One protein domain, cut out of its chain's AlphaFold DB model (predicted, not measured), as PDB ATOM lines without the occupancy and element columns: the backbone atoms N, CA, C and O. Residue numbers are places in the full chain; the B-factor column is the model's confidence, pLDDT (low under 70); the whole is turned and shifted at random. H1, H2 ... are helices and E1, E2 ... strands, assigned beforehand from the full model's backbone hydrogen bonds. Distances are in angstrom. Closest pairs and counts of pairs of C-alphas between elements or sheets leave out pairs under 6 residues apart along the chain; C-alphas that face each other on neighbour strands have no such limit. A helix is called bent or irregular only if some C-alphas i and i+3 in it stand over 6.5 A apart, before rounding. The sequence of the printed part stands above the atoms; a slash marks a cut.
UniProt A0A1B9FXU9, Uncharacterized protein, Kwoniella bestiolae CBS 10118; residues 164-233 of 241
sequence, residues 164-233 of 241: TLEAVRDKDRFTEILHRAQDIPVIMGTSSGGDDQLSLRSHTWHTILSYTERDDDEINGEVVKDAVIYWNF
ATOM      1  N   THR A 164     179.144 179.194 183.129       92.31
ATOM      2  CA  THR A 164     179.819 180.469 182.889       92.31
ATOM      3  C   THR A 164     180.980 180.612 183.859       92.31
ATOM      4  O   THR A 164     180.806 180.385 185.051       92.31
ATOM      5  N   LEU A 165     182.150 180.999 183.350       91.81
ATOM      6  CA  LEU A 165     183.325 181.348 184.145       91.81
ATOM      7  C   LEU A 165     183.583 182.846 184.054       91.81
ATOM      8  O   LEU A 165     183.836 183.372 182.975       91.81
ATOM      9  N   GLU A 166     183.505 183.511 185.198       91.06
ATOM     10  CA  GLU A 166     183.610 184.951 185.377       91.06
ATOM     11  C   GLU A 166     184.802 185.266 186.291       91.06
ATOM     12  O   GLU A 166     184.866 184.847 187.439       91.06
ATOM     13  N   ALA A 167     185.772 186.043 185.816       88.94
ATOM     14  CA  ALA A 167     186.782 186.617 186.703       88.94
ATOM     15  C   ALA A 167     186.189 187.866 187.370       88.94
ATOM     16  O   ALA A 167     186.196 188.952 186.788       88.94
ATOM     17  N   VAL A 168     185.633 187.708 188.571       85.62
ATOM     18  CA  VAL A 168     184.926 188.789 189.269       85.62
ATOM     19  C   VAL A 168     185.908 189.580 190.127       85.62
ATOM     20  O   VAL A 168     186.498 189.049 191.063       85.62
ATOM     21  N   ARG A 169     186.106 190.856 189.780       86.25
ATOM     22  CA  ARG A 169     186.913 191.816 190.561       86.25
ATOM     23  C   ARG A 169     186.067 192.870 191.265       86.25
ATOM     24  O   ARG A 169     186.555 193.539 192.165       86.25
ATOM     25  N   ASP A 170     184.835 193.035 190.803       90.75
ATOM     26  CA  ASP A 170     183.880 193.984 191.345       90.75
ATOM     27  C   ASP A 170     183.161 193.361 192.547       90.75
ATOM     28  O   ASP A 170     182.623 192.256 192.444       90.75
ATOM     29  N   LYS A 171     183.200 194.049 193.694       87.88
ATOM     30  CA  LYS A 171     182.648 193.538 194.955       87.88
ATOM     31  C   LYS A 171     181.138 193.338 194.852       87.88
ATOM     32  O   LYS A 171     180.649 192.290 195.260       87.88
ATOM     33  N   ASP A 172     180.427 194.295 194.266       89.56
ATOM     34  CA  ASP A 172     178.966 194.263 194.179       89.56
ATOM     35  C   ASP A 172     178.505 193.100 193.298       89.56
ATOM     36  O   ASP A 172     177.628 192.326 193.683       89.56
ATOM     37  N   ARG A 173     179.174 192.891 192.159       91.75
ATOM     38  CA  ARG A 173     178.950 191.725 191.301       91.75
ATOM     39  C   ARG A 173     179.263 190.408 192.009       91.75
ATOM     40  O   ARG A 173     178.551 189.425 191.807       91.75
ATOM     41  N   PHE A 174     180.329 190.355 192.807       89.19
ATOM     42  CA  PHE A 174     180.674 189.151 193.564       89.19
ATOM     43  C   PHE A 174     179.589 188.823 194.591       89.19
ATOM     44  O   PHE A 174     179.090 187.697 194.609       89.19
ATOM     45  N   THR A 175     179.153 189.817 195.364       89.31
ATOM     46  CA  THR A 175     178.045 189.694 196.317       89.31
ATOM     47  C   THR A 175     176.743 189.276 195.627       89.31
ATOM     48  O   THR A 175     176.069 188.361 196.099       89.31
ATOM     49  N   GLU A 176     176.414 189.848 194.463       91.38
ATOM     50  CA  GLU A 176     175.249 189.444 193.659       91.38
ATOM     51  C   GLU A 176     175.291 187.949 193.300       91.38
ATOM     52  O   GLU A 176     174.284 187.248 193.408       91.38
ATOM     53  N   ILE A 177     176.455 187.434 192.893       92.00
ATOM     54  CA  ILE A 177     176.629 186.009 192.575       92.00
ATOM     55  C   ILE A 177     176.470 185.148 193.830       92.00
ATOM     56  O   ILE A 177     175.797 184.116 193.773       92.00
ATOM     57  N   LEU A 178     177.049 185.566 194.959       90.81
ATOM     58  CA  LEU A 178     176.965 184.837 196.224       90.81
ATOM     59  C   LEU A 178     175.526 184.724 196.741       90.81
ATOM     60  O   LEU A 178     175.130 183.646 197.186       90.81
ATOM     61  N   HIS A 179     174.712 185.774 196.610       90.38
ATOM     62  CA  HIS A 179     173.289 185.722 196.969       90.38
ATOM     63  C   HIS A 179     172.509 184.659 196.193       90.38
ATOM     64  O   HIS A 179     171.533 184.116 196.702       90.38
ATOM     65  N   ARG A 180     172.946 184.322 194.976       91.44
ATOM     66  CA  ARG A 180     172.282 183.321 194.135       91.44
ATOM     67  C   ARG A 180     172.683 181.888 194.480       91.44
ATOM     68  O   ARG A 180     172.058 180.970 193.960       91.44
ATOM     69  N   ALA A 181     173.682 181.670 195.338       89.69
ATOM     70  CA  ALA A 181     174.201 180.335 195.652       89.69
ATOM     71  C   ALA A 181     173.174 179.393 196.312       89.69
ATOM     72  O   ALA A 181     173.358 178.181 196.270       89.69
ATOM     73  N   GLN A 182     172.086 179.932 196.873       89.88
ATOM     74  CA  GLN A 182     170.970 179.135 197.395       89.88
ATOM     75  C   GLN A 182     170.028 178.630 196.287       89.88
ATOM     76  O   GLN A 182     169.379 177.600 196.452       89.88
ATOM     77  N   ASP A 183     169.977 179.330 195.150       93.38
ATOM     78  CA  ASP A 183     169.040 179.055 194.053       93.38
ATOM     79  C   ASP A 183     169.701 178.343 192.868       93.38
ATOM     80  O   ASP A 183     169.050 177.618 192.111       93.38
ATOM     81  N   ILE A 184     170.995 178.586 192.651       94.62
ATOM     82  CA  ILE A 184     171.753 178.021 191.535       94.62
ATOM     83  C   ILE A 184     173.088 177.449 192.014       94.62
ATOM     84  O   ILE A 184     173.686 177.979 192.950       94.62
ATOM     85  N   PRO A 185     173.624 176.436 191.312       96.00
ATOM     86  CA  PRO A 185     174.984 175.984 191.518       96.00
ATOM     87  C   PRO A 185     175.955 177.159 191.373       96.00
ATOM     88  O   PRO A 185     176.008 177.798 190.317       96.00
ATOM     89  N   VAL A 186     176.726 177.434 192.424       95.81
ATOM     90  CA  VAL A 186     177.821 178.409 192.429       95.81
ATOM     91  C   VAL A 186     179.040 177.744 193.042       95.81
ATOM     92  O   VAL A 186     178.963 177.121 194.104       95.81
ATOM     93  N   ILE A 187     180.181 177.885 192.374       94.69
ATOM     94  CA  ILE A 187     181.459 177.427 192.910       94.69
ATOM     95  C   ILE A 187     182.519 178.517 192.727       94.69
ATOM     96  O   ILE A 187     182.456 179.329 191.799       94.69
ATOM     97  N   MET A 188     183.517 178.514 193.599       93.44
ATOM     98  CA  MET A 188     184.582 179.512 193.642       93.44
ATOM     99  C   MET A 188     185.947 178.837 193.575       93.44
ATOM    100  O   MET A 188     186.184 177.853 194.270       93.44
ATOM    101  N   GLY A 189     186.844 179.361 192.743       90.75
ATOM    102  CA  GLY A 189     188.231 178.917 192.655       90.75
ATOM    103  C   GLY A 189     189.174 179.869 193.373       90.75
ATOM    104  O   GLY A 189     189.066 181.086 193.226       90.75
ATOM    105  N   THR A 190     190.132 179.318 194.106       85.81
ATOM    106  CA  THR A 190     191.227 180.078 194.718       85.81
ATOM    107  C   THR A 190     192.469 180.061 193.829       85.81
ATOM    108  O   THR A 190     192.757 179.096 193.116       85.81
ATOM    109  N   SER A 191     193.227 181.154 193.861       79.06
ATOM    110  CA  SER A 191     194.482 181.279 193.117       79.06
ATOM    111  C   SER A 191     195.665 180.662 193.871       79.06
ATOM    112  O   SER A 191     195.495 180.005 194.895       79.06
ATOM    113  N   SER A 192     196.882 180.862 193.352       68.44
ATOM    114  CA  SER A 192     198.137 180.388 193.951       68.44
ATOM    115  C   SER A 192     198.468 181.018 195.307       68.44
ATOM    116  O   SER A 192     199.294 180.473 196.033       68.44
ATOM    117  N   GLY A 193     197.854 182.156 195.642       61.53
ATOM    118  CA  GLY A 193     198.066 182.879 196.896       61.53
ATOM    119  C   GLY A 193     196.915 182.664 197.863       61.53
ATOM    120  O   GLY A 193     196.260 183.639 198.215       61.53
ATOM    121  N   GLY A 194     196.630 181.404 198.212       57.59
ATOM    122  CA  GLY A 194     195.678 181.068 199.266       57.59
ATOM    123  C   GLY A 194     195.905 181.970 200.472       57.59
ATOM    124  O   GLY A 194     197.045 182.217 200.866       57.59
ATOM    125  N   ASP A 195     194.822 182.540 200.982       59.59
ATOM    126  CA  ASP A 195     194.904 183.407 202.141       59.59
ATOM    127  C   ASP A 195     194.884 182.518 203.383       59.59
ATOM    128  O   ASP A 195     193.840 181.965 203.748       59.59
ATOM    129  N   ASP A 196     196.051 182.356 204.008       59.56
ATOM    130  CA  ASP A 196     196.202 181.617 205.262       59.56
ATOM    131  C   ASP A 196     195.269 182.182 206.352       59.56
ATOM    132  O   ASP A 196     194.812 181.429 207.212       59.56
ATOM    133  N   GLN A 197     194.900 183.472 206.280       58.50
ATOM    134  CA  GLN A 197     193.940 184.086 207.206       58.50
ATOM    135  C   GLN A 197     192.512 183.573 206.987       58.50
ATOM    136  O   GLN A 197     191.750 183.445 207.943       58.50
ATOM    137  N   LEU A 198     192.155 183.220 205.749       65.56
ATOM    138  CA  LEU A 198     190.837 182.682 205.397       65.56
ATOM    139  C   LEU A 198     190.800 181.147 205.409       65.56
ATOM    140  O   LEU A 198     189.752 180.555 205.147       65.56
ATOM    141  N   SER A 199     191.926 180.484 205.710       72.38
ATOM    142  CA  SER A 199     192.065 179.021 205.646       72.38
ATOM    143  C   SER A 199     191.669 178.428 204.281       72.38
ATOM    144  O   SER A 199     191.233 177.273 204.198       72.38
ATOM    145  N   LEU A 200     191.796 179.211 203.204       78.25
ATOM    146  CA  LEU A 200     191.478 178.769 201.850       78.25
ATOM    147  C   LEU A 200     192.709 178.128 201.219       78.25
ATOM    148  O   LEU A 200     193.753 178.759 201.062       78.25
ATOM    149  N   ARG A 201     192.579 176.863 200.809       79.75
ATOM    150  CA  ARG A 201     193.654 176.174 200.090       79.75
ATOM    151  C   ARG A 201     193.850 176.813 198.725       79.75
ATOM    152  O   ARG A 201     192.873 177.031 198.015       79.75
ATOM    153  N   SER A 202     195.097 177.065 198.336       83.94
ATOM    154  CA  SER A 202     195.436 177.521 196.984       83.94
ATOM    155  C   SER A 202     194.968 176.529 195.917       83.94
ATOM    156  O   SER A 202     194.930 175.321 196.157       83.94
ATOM    157  N   HIS A 203     194.667 177.033 194.718       84.62
ATOM    158  CA  HIS A 203     194.303 176.227 193.544       84.62
ATOM    159  C   HIS A 203     193.145 175.248 193.766       84.62
ATOM    160  O   HIS A 203     193.089 174.214 193.109       84.62
ATOM    161  N   THR A 204     192.229 175.559 194.679       88.12
ATOM    162  CA  THR A 204     191.136 174.671 195.074       88.12
ATOM    163  C   THR A 204     189.804 175.242 194.601       88.12
ATOM    164  O   THR A 204     189.612 176.454 194.534       88.12
ATOM    165  N   TRP A 205     188.879 174.354 194.238       91.94
ATOM    166  CA  TRP A 205     187.509 174.715 193.882       91.94
ATOM    167  C   TRP A 205     186.600 174.406 195.071       91.94
ATOM    168  O   TRP A 205     186.653 173.309 195.625       91.94
ATOM    169  N   HIS A 206     185.766 175.367 195.447       91.44
ATOM    170  CA  HIS A 206     184.884 175.312 196.606       91.44
ATOM    171  C   HIS A 206     183.430 175.440 196.172       91.44
ATOM    172  O   HIS A 206     183.097 176.307 195.366       91.44
ATOM    173  N   THR A 207     182.555 174.614 196.742       93.12
ATOM    174  CA  THR A 207     181.105 174.806 196.604       93.12
ATOM    175  C   THR A 207     180.667 175.931 197.528       93.12
ATOM    176  O   THR A 207     180.953 175.856 198.722       93.12
ATOM    177  N   ILE A 208     179.950 176.928 197.010       93.31
ATOM    178  CA  ILE A 208     179.315 177.957 197.841       93.31
ATOM    179  C   ILE A 208     177.925 177.462 198.246       93.31
ATOM    180  O   ILE A 208     177.143 177.058 197.389       93.31
ATOM    181  N   LEU A 209     177.636 177.471 199.548       91.38
ATOM    182  CA  LEU A 209     176.373 176.982 200.118       91.38
ATOM    183  C   LEU A 209     175.455 178.130 200.497       91.38
ATOM    184  O   LEU A 209     174.253 178.104 200.285       91.38
ATOM    185  N   SER A 210     176.015 179.161 201.111       88.69
ATOM    186  CA  SER A 210     175.235 180.337 201.453       88.69
ATOM    187  C   SER A 210     176.132 181.534 201.679       88.69
ATOM    188  O   SER A 210     177.346 181.416 201.872       88.69
ATOM    189  N   TYR A 211     175.485 182.686 201.642       86.81
ATOM    190  CA  TYR A 211     176.063 183.976 201.919       86.81
ATOM    191  C   TYR A 211     175.091 184.758 202.786       86.81
ATOM    192  O   TYR A 211     173.905 184.852 202.459       86.81
ATOM    193  N   THR A 212     175.611 185.315 203.871       81.31
ATOM    194  CA  THR A 212     174.855 186.181 204.769       81.31
ATOM    195  C   THR A 212     175.708 187.397 205.099       81.31
ATOM    196  O   THR A 212     176.872 187.250 205.477       81.31
ATOM    197  N   GLU A 213     175.122 188.587 204.975       79.25
ATOM    198  CA  GLU A 213     175.676 189.807 205.563       79.25
ATOM    199  C   GLU A 213     175.291 189.847 207.043       79.25
ATOM    200  O   GLU A 213     174.124 189.653 207.393       79.25
ATOM    201  N   ARG A 214     176.274 190.070 207.911       74.69
ATOM    202  CA  ARG A 214     176.046 190.432 209.305       74.69
ATOM    203  C   ARG A 214     176.337 191.912 209.457       74.69
ATOM    204  O   ARG A 214     177.376 192.392 209.006       74.69
ATOM    205  N   ASP A 215     175.409 192.613 210.087       66.12
ATOM    206  CA  ASP A 215     175.682 193.933 210.630       66.12
ATOM    207  C   ASP A 215     176.346 193.697 211.993       66.12
ATOM    208  O   ASP A 215     175.655 193.568 213.005       66.12
ATOM    209  N   ASP A 216     177.669 193.531 212.000       58.62
ATOM    210  CA  ASP A 216     178.435 193.364 213.234       58.62
ATOM    211  C   ASP A 216     178.986 194.742 213.662       58.62
ATOM    212  O   ASP A 216     179.421 195.538 212.837       58.62
ATOM    213  N   ASP A 217     178.845 195.029 214.960       52.50
ATOM    214  CA  ASP A 217     179.256 196.194 215.759       52.50
ATOM    215  C   ASP A 217     179.648 197.524 215.065       52.50
ATOM    216  O   ASP A 217     180.511 197.630 214.196       52.50
ATOM    217  N   GLU A 218     179.081 198.616 215.586       48.78
ATOM    218  CA  GLU A 218     179.451 199.985 215.224       48.78
ATOM    219  C   GLU A 218     180.890 200.291 215.698       48.78
ATOM    220  O   GLU A 218     181.134 200.600 216.869       48.78
ATOM    221  N   ILE A 219     181.877 200.217 214.800       55.06
ATOM    222  CA  ILE A 219     183.261 200.605 215.099       55.06
ATOM    223  C   ILE A 219     183.415 202.076 214.718       55.06
ATOM    224  O   ILE A 219     183.378 202.440 213.547       55.06
ATOM    225  N   ASN A 220     183.602 202.946 215.714       58.44
ATOM    226  CA  ASN A 220     183.742 204.401 215.530       58.44
ATOM    227  C   ASN A 220     182.536 205.099 214.858       58.44
ATOM    228  O   ASN A 220     182.717 206.138 214.226       58.44
ATOM    229  N   GLY A 221     181.315 204.576 215.007       61.28
ATOM    230  CA  GLY A 221     180.117 205.162 214.386       61.28
ATOM    231  C   GLY A 221     179.878 204.731 212.933       61.28
ATOM    232  O   GLY A 221     178.996 205.277 212.272       61.28
ATOM    233  N   GLU A 222     180.657 203.772 212.420       48.41
ATOM    234  CA  GLU A 222     180.411 203.116 211.136       48.41
ATOM    235  C   GLU A 222     179.979 201.664 211.370       48.41
ATOM    236  O   GLU A 222     180.619 200.920 212.114       48.41
ATOM    237  N   VAL A 223     178.880 201.259 210.726       52.84
ATOM    238  CA  VAL A 223     178.443 199.857 210.691       52.84
ATOM    239  C   VAL A 223     179.417 199.083 209.810       52.84
ATOM    240  O   VAL A 223     179.508 199.345 208.605       52.84
ATOM    241  N   VAL A 224     180.137 198.128 210.396       49.84
ATOM    242  CA  VAL A 224     180.994 197.218 209.640       49.84
ATOM    243  C   VAL A 224     180.139 196.042 209.179       49.84
ATOM    244  O   VAL A 224     179.577 195.292 209.967       49.84
ATOM    245  N   LYS A 225     179.997 195.894 207.863       52.25
ATOM    246  CA  LYS A 225     179.305 194.740 207.290       52.25
ATOM    247  C   LYS A 225     180.282 193.594 207.105       52.25
ATOM    248  O   LYS A 225     181.110 193.642 206.189       52.25
ATOM    249  N   ASP A 226     180.126 192.557 207.915       57.75
ATOM    250  CA  ASP A 226     180.877 191.321 207.771       57.75
ATOM    251  C   ASP A 226     180.136 190.346 206.852       57.75
ATOM    252  O   ASP A 226     178.920 190.153 206.912       57.75
ATOM    253  N   ALA A 227     180.889 189.728 205.947       54.31
ATOM    254  CA  ALA A 227     180.388 188.749 204.995       54.31
ATOM    255  C   ALA A 227     180.749 187.342 205.471       54.31
ATOM    256  O   ALA A 227     181.926 186.981 205.506       54.31
ATOM    257  N   VAL A 228     179.744 186.513 205.765       64.06
ATOM    258  CA  VAL A 228     179.966 185.099 206.082       64.06
ATOM    259  C   VAL A 228     179.629 184.257 204.861       64.06
ATOM    260  O   VAL A 228     178.469 184.143 204.460       64.06
ATOM    261  N   ILE A 229     180.662 183.660 204.270       67.50
ATOM    262  CA  ILE A 229     180.526 182.690 203.184       67.50
ATOM    263  C   ILE A 229     180.601 181.299 203.804       67.50
ATOM    264  O   ILE A 229     181.592 180.952 204.443       67.50
ATOM    265  N   TYR A 230     179.572 180.485 203.593       67.06
ATOM    266  CA  TYR A 230     179.618 179.069 203.936       67.06
ATOM    267  C   TYR A 230     180.005 178.285 202.693       67.06
ATOM    268  O   TYR A 230     179.311 178.335 201.674       67.06
ATOM    269  N   TRP A 231     181.108 177.549 202.776       67.50
ATOM    270  CA  TRP A 231     181.578 176.690 201.700       67.50
ATOM    271  C   TRP A 231     181.900 175.292 202.219       67.50
ATOM    272  O   TRP A 231     182.252 175.120 203.387       67.50
ATOM    273  N   ASN A 232     181.804 174.289 201.346       61.72
ATOM    274  CA  ASN A 232     182.257 172.941 201.686       61.72
ATOM    275  C   ASN A 232     183.725 172.736 201.274       61.72
ATOM    276  O   ASN A 232     184.087 172.949 200.112       61.72
ATOM    277  N   PHE A 233     184.551 172.309 202.231       55.75
ATOM    278  CA  PHE A 233     185.831 171.642 202.003       55.75
ATOM    279  C   PHE A 233     186.141 170.712 203.190       55.75
ATOM    280  O   PHE A 233     186.131 171.159 204.340       55.75
TER     281      PHE A 233
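This is residues 164 to 233 of the 241 residues of an uncharacterized protein of Kwoniella bestiolae CBS 10118 (UniProt A0A1B9FXU9). The main feature is a long, twisted hairpin of two strands, E3 and E4, whose first strand bends sharply at residue 209; short E2 pairs with E3 near the start of E3, and the one helix, H1, packs on this sheet, chiefly on E3. The tip of the hairpin makes one end of the domain, while E1 lies away from the sheet and a long loop, residues 190 to 204, joins E2 to E3. The printed part has 70 residues with one named helix and four named strands, in the order E1, H1, E2, E3, E4; the sheet runs E2, E3, E4, antiparallel throughout, and the class is mixed, helices and strands. The whole is only just loose, close to compact, with a radius of gyration of the C-alphas of 13.5 A and spans of 38 by 29 by 22 A.

Start with E3, residues 205 to 219, the inner strand of a strongly twisted sheet; it bends by 75 degrees at residue 209. Its antiparallel neighbour E4, residues 222 to 232, forms a hairpin with it, at 159 degrees between directions; look for N 214 and O 226, 2.8 A apart, and N 228 and O 212, 3.0 A. On E3's other side is the edge strand E2, residues 186 to 189, also in a hairpin with E3; find N 206 and O 188, 2.8 A apart. The pairing is staggered: E3 pairs with E2 over residues 205 to 207 and with E4 over 207 to 219. E2, E3 and E4 make a meander, each strand the antiparallel neighbour of the one before, yet E2 and E4 are apart. H1, residues 171 to 182, is on the sheet; its closest C-alphas to E3 are Leu 178 and Tyr 211, 5.8 A, and to E2 Leu 178 and Val 186, 7.5 A. In H1, 5 of 8 O i to N i+4 pairs are within hydrogen-bond range. E1, residues 164 to 166, pairs with no named strand and is apart from H1, E2, E3 and E4.

Find C-alpha 205 at (187.509, 174.715, 193.882); from there E3 runs 33.7 A to C-alpha 219 at (183.261, 200.605, 215.099). E4 comes back over 31.7 A and ends at C-alpha 232, (182.257, 172.941, 201.686). H1 measures 18.7 A and is only just irregular: C-alphas 179 and 182 are 7.0 A apart. E2 measures 10.4 A and E1 6.4 A.

The two C-alphas farthest apart, those of Thr 164 and Asn 220, are 40.7 A from each other. The printed part has no cut. The link from E2 to E3, 15 residues, is long; those from E1 to H1, H1 to E2 and E3 to E4 are tight. Look at the B-factor column: the mean pLDDT of the printed part is 77.5, and residues 192 to 198 and 215 to 233 are under 70.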